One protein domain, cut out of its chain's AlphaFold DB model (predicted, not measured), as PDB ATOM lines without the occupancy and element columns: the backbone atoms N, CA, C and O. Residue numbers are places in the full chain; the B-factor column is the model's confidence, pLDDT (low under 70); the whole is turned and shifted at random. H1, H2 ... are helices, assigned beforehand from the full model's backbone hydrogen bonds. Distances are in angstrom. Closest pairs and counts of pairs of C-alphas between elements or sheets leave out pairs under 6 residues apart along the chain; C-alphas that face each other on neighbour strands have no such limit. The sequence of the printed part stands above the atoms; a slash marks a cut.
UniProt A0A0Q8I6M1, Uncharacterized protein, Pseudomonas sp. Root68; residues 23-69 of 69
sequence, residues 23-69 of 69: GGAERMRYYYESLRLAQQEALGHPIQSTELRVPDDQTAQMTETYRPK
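Overview. This is residues 23 to 69 of the 69 residues of an uncharacterized protein of Pseudomonas sp. Root68 (UniProt A0A0Q8I6M1). One long helix, H1, makes the longest part, and a long stretch with no named element, residues 43 to 57, folds back along it to the short helix H2, near the end where H1 begins. H2 runs the same way as H1, with little contact between them. The printed part has 47 residues with two named helices, H1 then H2, and no named strand; the class is all helix. It is only just loose, close to compact, with a radius of gyration of the C-alphas of 11.6 A and spans of 33 by 25 by 14 A.

Along the chain. H1, residues 24 to 42, is 26.6 A long and begins at C-alpha 24, (17.035, -11.690, -33.329). H2, residues 58 to 65, ends at C-alpha 65, (5.105, 0.322, -25.068).

Arrangement. H1 and H2 are close but not clearly touching; their closest C-alphas, those of Arg 27 and Ala 60, are 6.8 A apart. They run the same way at a shallow tilt of 27 degrees. In H1 and H2 every O i to N i+4 pair is within hydrogen-bond range.

Size, cuts and confidence. The C-alphas farthest apart, of Gly 44 and Gln 58, are 32.8 A apart. The printed part has no cut. The link from H1 to H2 is long. The model's pLDDT is under 70 at residues 23, 48 to 51 and 69.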
ATOM      1  N   GLY A  23      18.602  -9.017 -36.176       66.75
ATOM      2  CA  GLY A  23      18.416  -8.446 -34.831       66.75
ATOM      3  C   GLY A  23      17.847  -9.422 -33.803       66.75
ATOM      4  O   GLY A  23      17.655  -9.082 -32.637       66.75
ATOM      5  N   GLY A  24      17.593 -10.670 -34.208       70.50
ATOM      6  CA  GLY A  24      17.035 -11.690 -33.329       70.50
ATOM      7  C   GLY A  24      17.980 -12.108 -32.204       70.50
ATOM      8  O   GLY A  24      17.507 -12.419 -31.119       70.50
ATOM      9  N   ALA A  25      19.299 -12.064 -32.410       75.88
ATOM     10  CA  ALA A  25      20.271 -12.408 -31.369       75.88
ATOM     11  C   ALA A  25      20.269 -11.400 -30.203       75.88
ATOM     12  O   ALA A  25      20.214 -11.798 -29.040       75.88
ATOM     13  N   GLU A  26      20.273 -10.098 -30.504       76.62
ATOM     14  CA  GLU A  26      20.205  -9.040 -29.486       76.62
ATOM     15  C   GLU A  26      18.853  -9.053 -28.766       76.62
ATOM     16  O   GLU A  26      18.790  -8.960 -27.539       76.62
ATOM     17  N   ARG A  27      17.773  -9.294 -29.518       79.56
ATOM     18  CA  ARG A  27      16.419  -9.448 -28.982       79.56
ATOM     19  C   ARG A  27      16.277 -10.668 -28.066       79.56
ATOM     20  O   ARG A  27      15.701 -10.564 -26.988       79.56
ATOM     21  N   MET A  28      16.826 -11.818 -28.461       81.12
ATOM     22  CA  MET A  28      16.809 -13.035 -27.641       81.12
ATOM     23  C   MET A  28      17.607 -12.848 -26.357       81.12
ATOM     24  O   MET A  28      17.162 -13.286 -25.299       81.12
ATOM     25  N   ARG A  29      18.749 -12.155 -26.423       84.00
ATOM     26  CA  ARG A  29      19.537 -11.824 -25.233       84.00
ATOM     27  C   ARG A  29      18.753 -10.932 -24.269       84.00
ATOM     28  O   ARG A  29      18.752 -11.217 -23.077       84.00
ATOM     29  N   TYR A  30      18.056  -9.913 -24.776       85.81
ATOM     30  CA  TYR A  30      17.191  -9.050 -23.964       85.81
ATOM     31  C   TYR A  30      16.101  -9.852 -23.233       85.81
ATOM     32  O   TYR A  30      15.996  -9.788 -22.010       85.81
ATOM     33  N   TYR A  31      15.330 -10.675 -23.948       85.88
ATOM     34  CA  TYR A  31      14.252 -11.454 -23.324       85.88
ATOM     35  C   TYR A  31      14.750 -12.563 -22.395       85.88
ATOM     36  O   TYR A  31      14.103 -12.880 -21.399       85.88
ATOM     37  N   TYR A  32      15.901 -13.159 -22.699       87.94
ATOM     38  CA  TYR A  32      16.507 -14.152 -21.825       87.94
ATOM     39  C   TYR A  32      16.954 -13.534 -20.495       87.94
ATOM     40  O   TYR A  32      16.656 -14.076 -19.432       87.94
ATOM     41  N   GLU A  33      17.635 -12.386 -20.541       86.69
ATOM     42  CA  GLU A  33      18.074 -11.685 -19.333       86.69
ATOM     43  C   GLU A  33      16.888 -11.178 -18.508       86.69
ATOM     44  O   GLU A  33      16.889 -11.343 -17.290       86.69
ATOM     45  N   SER A  34      15.842 -10.633 -19.140       86.44
ATOM     46  CA  SER A  34      14.648 -10.186 -18.412       86.44
ATOM     47  C   SER A  34      13.926 -11.343 -17.716       86.44
ATOM     48  O   SER A  34      13.567 -11.221 -16.544       86.44
ATOM     49  N   LEU A  35      13.795 -12.498 -18.381       88.19
ATOM     50  CA  LEU A  35      13.254 -13.715 -17.775       88.19
ATOM     51  C   LEU A  35      14.117 -14.191 -16.603       88.19
ATOM     52  O   LEU A  35      13.588 -14.519 -15.541       88.19
ATOM     53  N   ARG A  36      15.442 -14.224 -16.782       87.69
ATOM     54  CA  ARG A  36      16.388 -14.637 -15.740       87.69
ATOM     55  C   ARG A  36      16.277 -13.740 -14.505       87.69
ATOM     56  O   ARG A  36      16.265 -14.257 -13.391       87.69
ATOM     57  N   LEU A  37      16.174 -12.422 -14.686       87.19
ATOM     58  CA  LEU A  37      16.001 -11.464 -13.588       87.19
ATOM     59  C   LEU A  37      14.657 -11.659 -12.873       87.19
ATOM     60  O   LEU A  37      14.641 -11.749 -11.649       87.19
ATOM     61  N   ALA A  38      13.558 -11.821 -13.614       85.19
ATOM     62  CA  ALA A  38      12.243 -12.101 -13.031       85.19
ATOM     63  C   ALA A  38      12.221 -13.425 -12.244       85.19
ATOM     64  O   ALA A  38      11.585 -13.534 -11.198       85.19
ATOM     65  N   GLN A  39      12.953 -14.443 -12.707       87.38
ATOM     66  CA  GLN A  39      13.124 -15.692 -11.961       87.38
ATOM     67  C   GLN A  39      13.938 -15.488 -10.680       87.38
ATOM     68  O   GLN A  39      13.596 -16.054  -9.644       87.38
ATOM     69  N   GLN A  40      15.001 -14.683 -10.726       86.50
ATOM     70  CA  GLN A  40      15.794 -14.351  -9.540       86.50
ATOM     71  C   GLN A  40      14.964 -13.599  -8.495       86.50
ATOM     72  O   GLN A  40      15.042 -13.945  -7.316       86.50
ATOM     73  N   GLU A  41      14.124 -12.661  -8.936       85.44
ATOM     74  CA  GLU A  41      13.139 -11.962  -8.107       85.44
ATOM     75  C   GLU A  41      12.158 -12.928  -7.444       85.44
ATOM     76  O   GLU A  41      12.013 -12.933  -6.223       85.44
ATOM     77  N   ALA A  42      11.531 -13.803  -8.239       85.38
ATOM     78  CA  ALA A  42      10.567 -14.786  -7.750       85.38
ATOM     79  C   ALA A  42      11.181 -15.772  -6.737       85.38
ATOM     80  O   ALA A  42      10.481 -16.294  -5.873       85.38
ATOM     81  N   LEU A  43      12.491 -16.018  -6.835       88.62
ATOM     82  CA  LEU A  43      13.256 -16.871  -5.926       88.62
ATOM     83  C   LEU A  43      13.820 -16.119  -4.704       88.62
ATOM     84  O   LEU A  43      14.515 -16.729  -3.894       88.62
ATOM     85  N   GLY A  44      13.544 -14.818  -4.559       82.81
ATOM     86  CA  GLY A  44      13.974 -14.010  -3.414       82.81
ATOM     87  C   GLY A  44      15.456 -13.620  -3.423       82.81
ATOM     88  O   GLY A  44      15.996 -13.251  -2.379       82.81
ATOM     89  N   HIS A  45      16.132 -13.701  -4.573       81.12
ATOM     90  CA  HIS A  45      17.509 -13.229  -4.702       81.12
ATOM     91  C   HIS A  45      17.543 -11.701  -4.862       81.12
ATOM     92  O   HIS A  45      16.674 -11.137  -5.530       81.12
ATOM     93  N   PRO A  46      18.556 -11.010  -4.306       71.56
ATOM     94  CA  PRO A  46      18.709  -9.577  -4.510       71.56
ATOM     95  C   PRO A  46      18.964  -9.289  -5.994       71.56
ATOM     96  O   PRO A  46      19.987  -9.692  -6.550       71.56
ATOM     97  N   ILE A  47      18.032  -8.584  -6.634       70.69
ATOM     98  CA  ILE A  47      18.201  -8.128  -8.013       70.69
ATOM     99  C   ILE A  47      19.157  -6.936  -7.988       70.69
ATOM    100  O   ILE A  47      18.827  -5.874  -7.458       70.69
ATOM    101  N   GLN A  48      20.347  -7.083  -8.567       63.88
ATOM    102  CA  GLN A  48      21.114  -5.905  -8.962       63.88
ATOM    103  C   GLN A  48      20.332  -5.215 -10.073       63.88
ATOM    104  O   GLN A  48      20.066  -5.837 -11.101       63.88
ATOM    105  N   SER A  49      19.975  -3.947  -9.865       61.97
ATOM    106  CA  SER A  49      19.336  -3.062 -10.841       61.97
ATOM    107  C   SER A  49      20.276  -2.799 -12.022       61.97
ATOM    108  O   SER A  49      20.805  -1.705 -12.202       61.97
ATOM    109  N   THR A  50      20.555  -3.840 -12.797       65.00
ATOM    110  CA  THR A  50      21.196  -3.734 -14.096       65.00
ATOM    111  C   THR A  50      20.100  -3.291 -15.041       65.00
ATOM    112  O   THR A  50      19.212  -4.072 -15.378       65.00
ATOM    113  N   GLU A  51      20.119  -2.013 -15.403       68.94
ATOM    114  CA  GLU A  51      19.203  -1.469 -16.393       68.94
ATOM    115  C   GLU A  51      19.493  -2.160 -17.730       68.94
ATOM    116  O   GLU A  51      20.536  -1.965 -18.359       68.94
ATOM    117  N   LEU A  52      18.613  -3.088 -18.100       78.06
ATOM    118  CA  LEU A  52      18.781  -3.893 -19.295       78.06
ATOM    119  C   LEU A  52      18.481  -3.008 -20.508       78.06
ATOM    120  O   LEU A  52      17.341  -2.593 -20.705       78.06
ATOM    121  N   ARG A  53      19.502  -2.714 -21.321       82.12
ATOM    122  CA  ARG A  53      19.334  -1.903 -22.533       82.12
ATOM    123  C   ARG A  53      18.348  -2.581 -23.485       82.12
ATOM    124  O   ARG A  53      18.587  -3.703 -23.932       82.12
ATOM    125  N   VAL A  54      17.280  -1.864 -23.822       83.19
ATOM    126  CA  VAL A  54      16.293  -2.278 -24.823       83.19
ATOM    127  C   VAL A  54      16.943  -2.225 -26.213       83.19
ATOM    128  O   VAL A  54      17.571  -1.213 -26.540       83.19
ATOM    129  N   PRO A  55      16.843  -3.289 -27.028       83.50
ATOM    130  CA  PRO A  55      17.311  -3.264 -28.411       83.50
ATOM    131  C   PRO A  55      16.576  -2.202 -29.239       83.50
ATOM    132  O   PRO A  55      15.362  -2.057 -29.120       83.50
ATOM    133  N   ASP A  56      17.289  -1.538 -30.153       81.44
ATOM    134  CA  ASP A  56      16.735  -0.507 -31.053       81.44
ATOM    135  C   ASP A  56      15.769  -1.080 -32.124       81.44
ATOM    136  O   ASP A  56      15.211  -0.358 -32.950       81.44
ATOM    137  N   ASP A  57      15.529  -2.388 -32.082       79.88
ATOM    138  CA  ASP A  57      14.636  -3.135 -32.953       79.88
ATOM    139  C   ASP A  57      13.153  -2.758 -32.769       79.88
ATOM    140  O   ASP A  57      12.630  -2.723 -31.655       79.88
ATOM    141  N   GLN A  58      12.438  -2.570 -33.885       76.81
ATOM    142  CA  GLN A  58      11.034  -2.140 -33.893       76.81
ATOM    143  C   GLN A  58      10.120  -3.028 -33.031       76.81
ATOM    144  O   GLN A  58       9.184  -2.533 -32.404       76.81
ATOM    145  N   THR A  59      10.366  -4.340 -32.983       76.31
ATOM    146  CA  THR A  59       9.515  -5.254 -32.210       76.31
ATOM    147  C   THR A  59       9.814  -5.197 -30.714       76.31
ATOM    148  O   THR A  59       8.892  -5.346 -29.918       76.31
ATOM    149  N   ALA A  60      11.070  -4.947 -30.323       76.50
ATOM    150  CA  ALA A  60      11.448  -4.758 -28.925       76.50
ATOM    151  C   ALA A  60      10.929  -3.415 -28.379       76.50
ATOM    152  O   ALA A  60      10.454  -3.345 -27.251       76.50
ATOM    153  N   GLN A  61      10.930  -2.360 -29.196       80.81
ATOM    154  CA  GLN A  61      10.368  -1.065 -28.795       80.81
ATOM    155  C   GLN A  61       8.834  -1.100 -28.657       80.81
ATOM    156  O   GLN A  61       8.258  -0.470 -27.766       80.81
ATOM    157  N   MET A  62       8.154  -1.874 -29.506       82.88
ATOM    158  CA  MET A  62       6.701  -2.034 -29.427       82.88
ATOM    159  C   MET A  62       6.269  -2.782 -28.158       82.88
ATOM    160  O   MET A  62       5.283  -2.391 -27.541       82.88
ATOM    161  N   THR A  63       7.007  -3.804 -27.714       79.69
ATOM    162  CA  THR A  63       6.676  -4.542 -26.482       79.69
ATOM    163  C   THR A  63       6.882  -3.711 -25.218       79.69
ATOM    164  O   THR A  63       6.039  -3.775 -24.322       79.69
ATOM    165  N   GLU A  64       7.910  -2.859 -25.164       81.25
ATOM    166  CA  GLU A  64       8.089  -1.916 -24.048       81.25
ATOM    167  C   GLU A  64       6.941  -0.900 -23.951       81.25
ATOM    168  O   GLU A  64       6.595  -0.467 -22.855       81.25
ATOM    169  N   THR A  65       6.278  -0.574 -25.067       82.31
ATOM    170  CA  THR A  65       5.105   0.322 -25.068       82.31
ATOM    171  C   THR A  65       3.935  -0.243 -24.245       82.31
ATOM    172  O   THR A  65       3.125   0.524 -23.726       82.31
ATOM    173  N   TYR A  66       3.848  -1.568 -24.081       79.88
ATOM    174  CA  TYR A  66       2.816  -2.227 -23.271       79.88
ATOM    175  C   TYR A  66       3.236  -2.480 -21.820       79.88
ATOM    176  O   TYR A  66       2.445  -3.027 -21.047       79.88
ATOM    177  N   ARG A  67       4.463  -2.119 -21.431       78.06
ATOM    178  CA  ARG A  67       4.945  -2.356 -20.072       78.06
ATOM    179  C   ARG A  67       4.170  -1.469 -19.086       78.06
ATOM    180  O   ARG A  67       4.038  -0.267 -19.327       78.06
ATOM    181  N   PRO A  68       3.631  -2.030 -17.988       76.81
ATOM    182  CA  PRO A  68       2.965  -1.228 -16.970       76.81
ATOM    183  C   PRO A  68       3.962  -0.237 -16.344       76.81
ATOM    184  O   PRO A  68       5.111  -0.606 -16.091       76.81
ATOM    185  N   LYS A  69       3.518   1.012 -16.150       68.44
ATOM    186  CA  LYS A  69       4.278   2.076 -15.470       68.44
ATOM    187  C   LYS A  69       4.285   1.891 -13.960       68.44
ATOM    188  O   LYS A  69       3.240   1.446 -13.433       68.44
TER     189      LYS A  69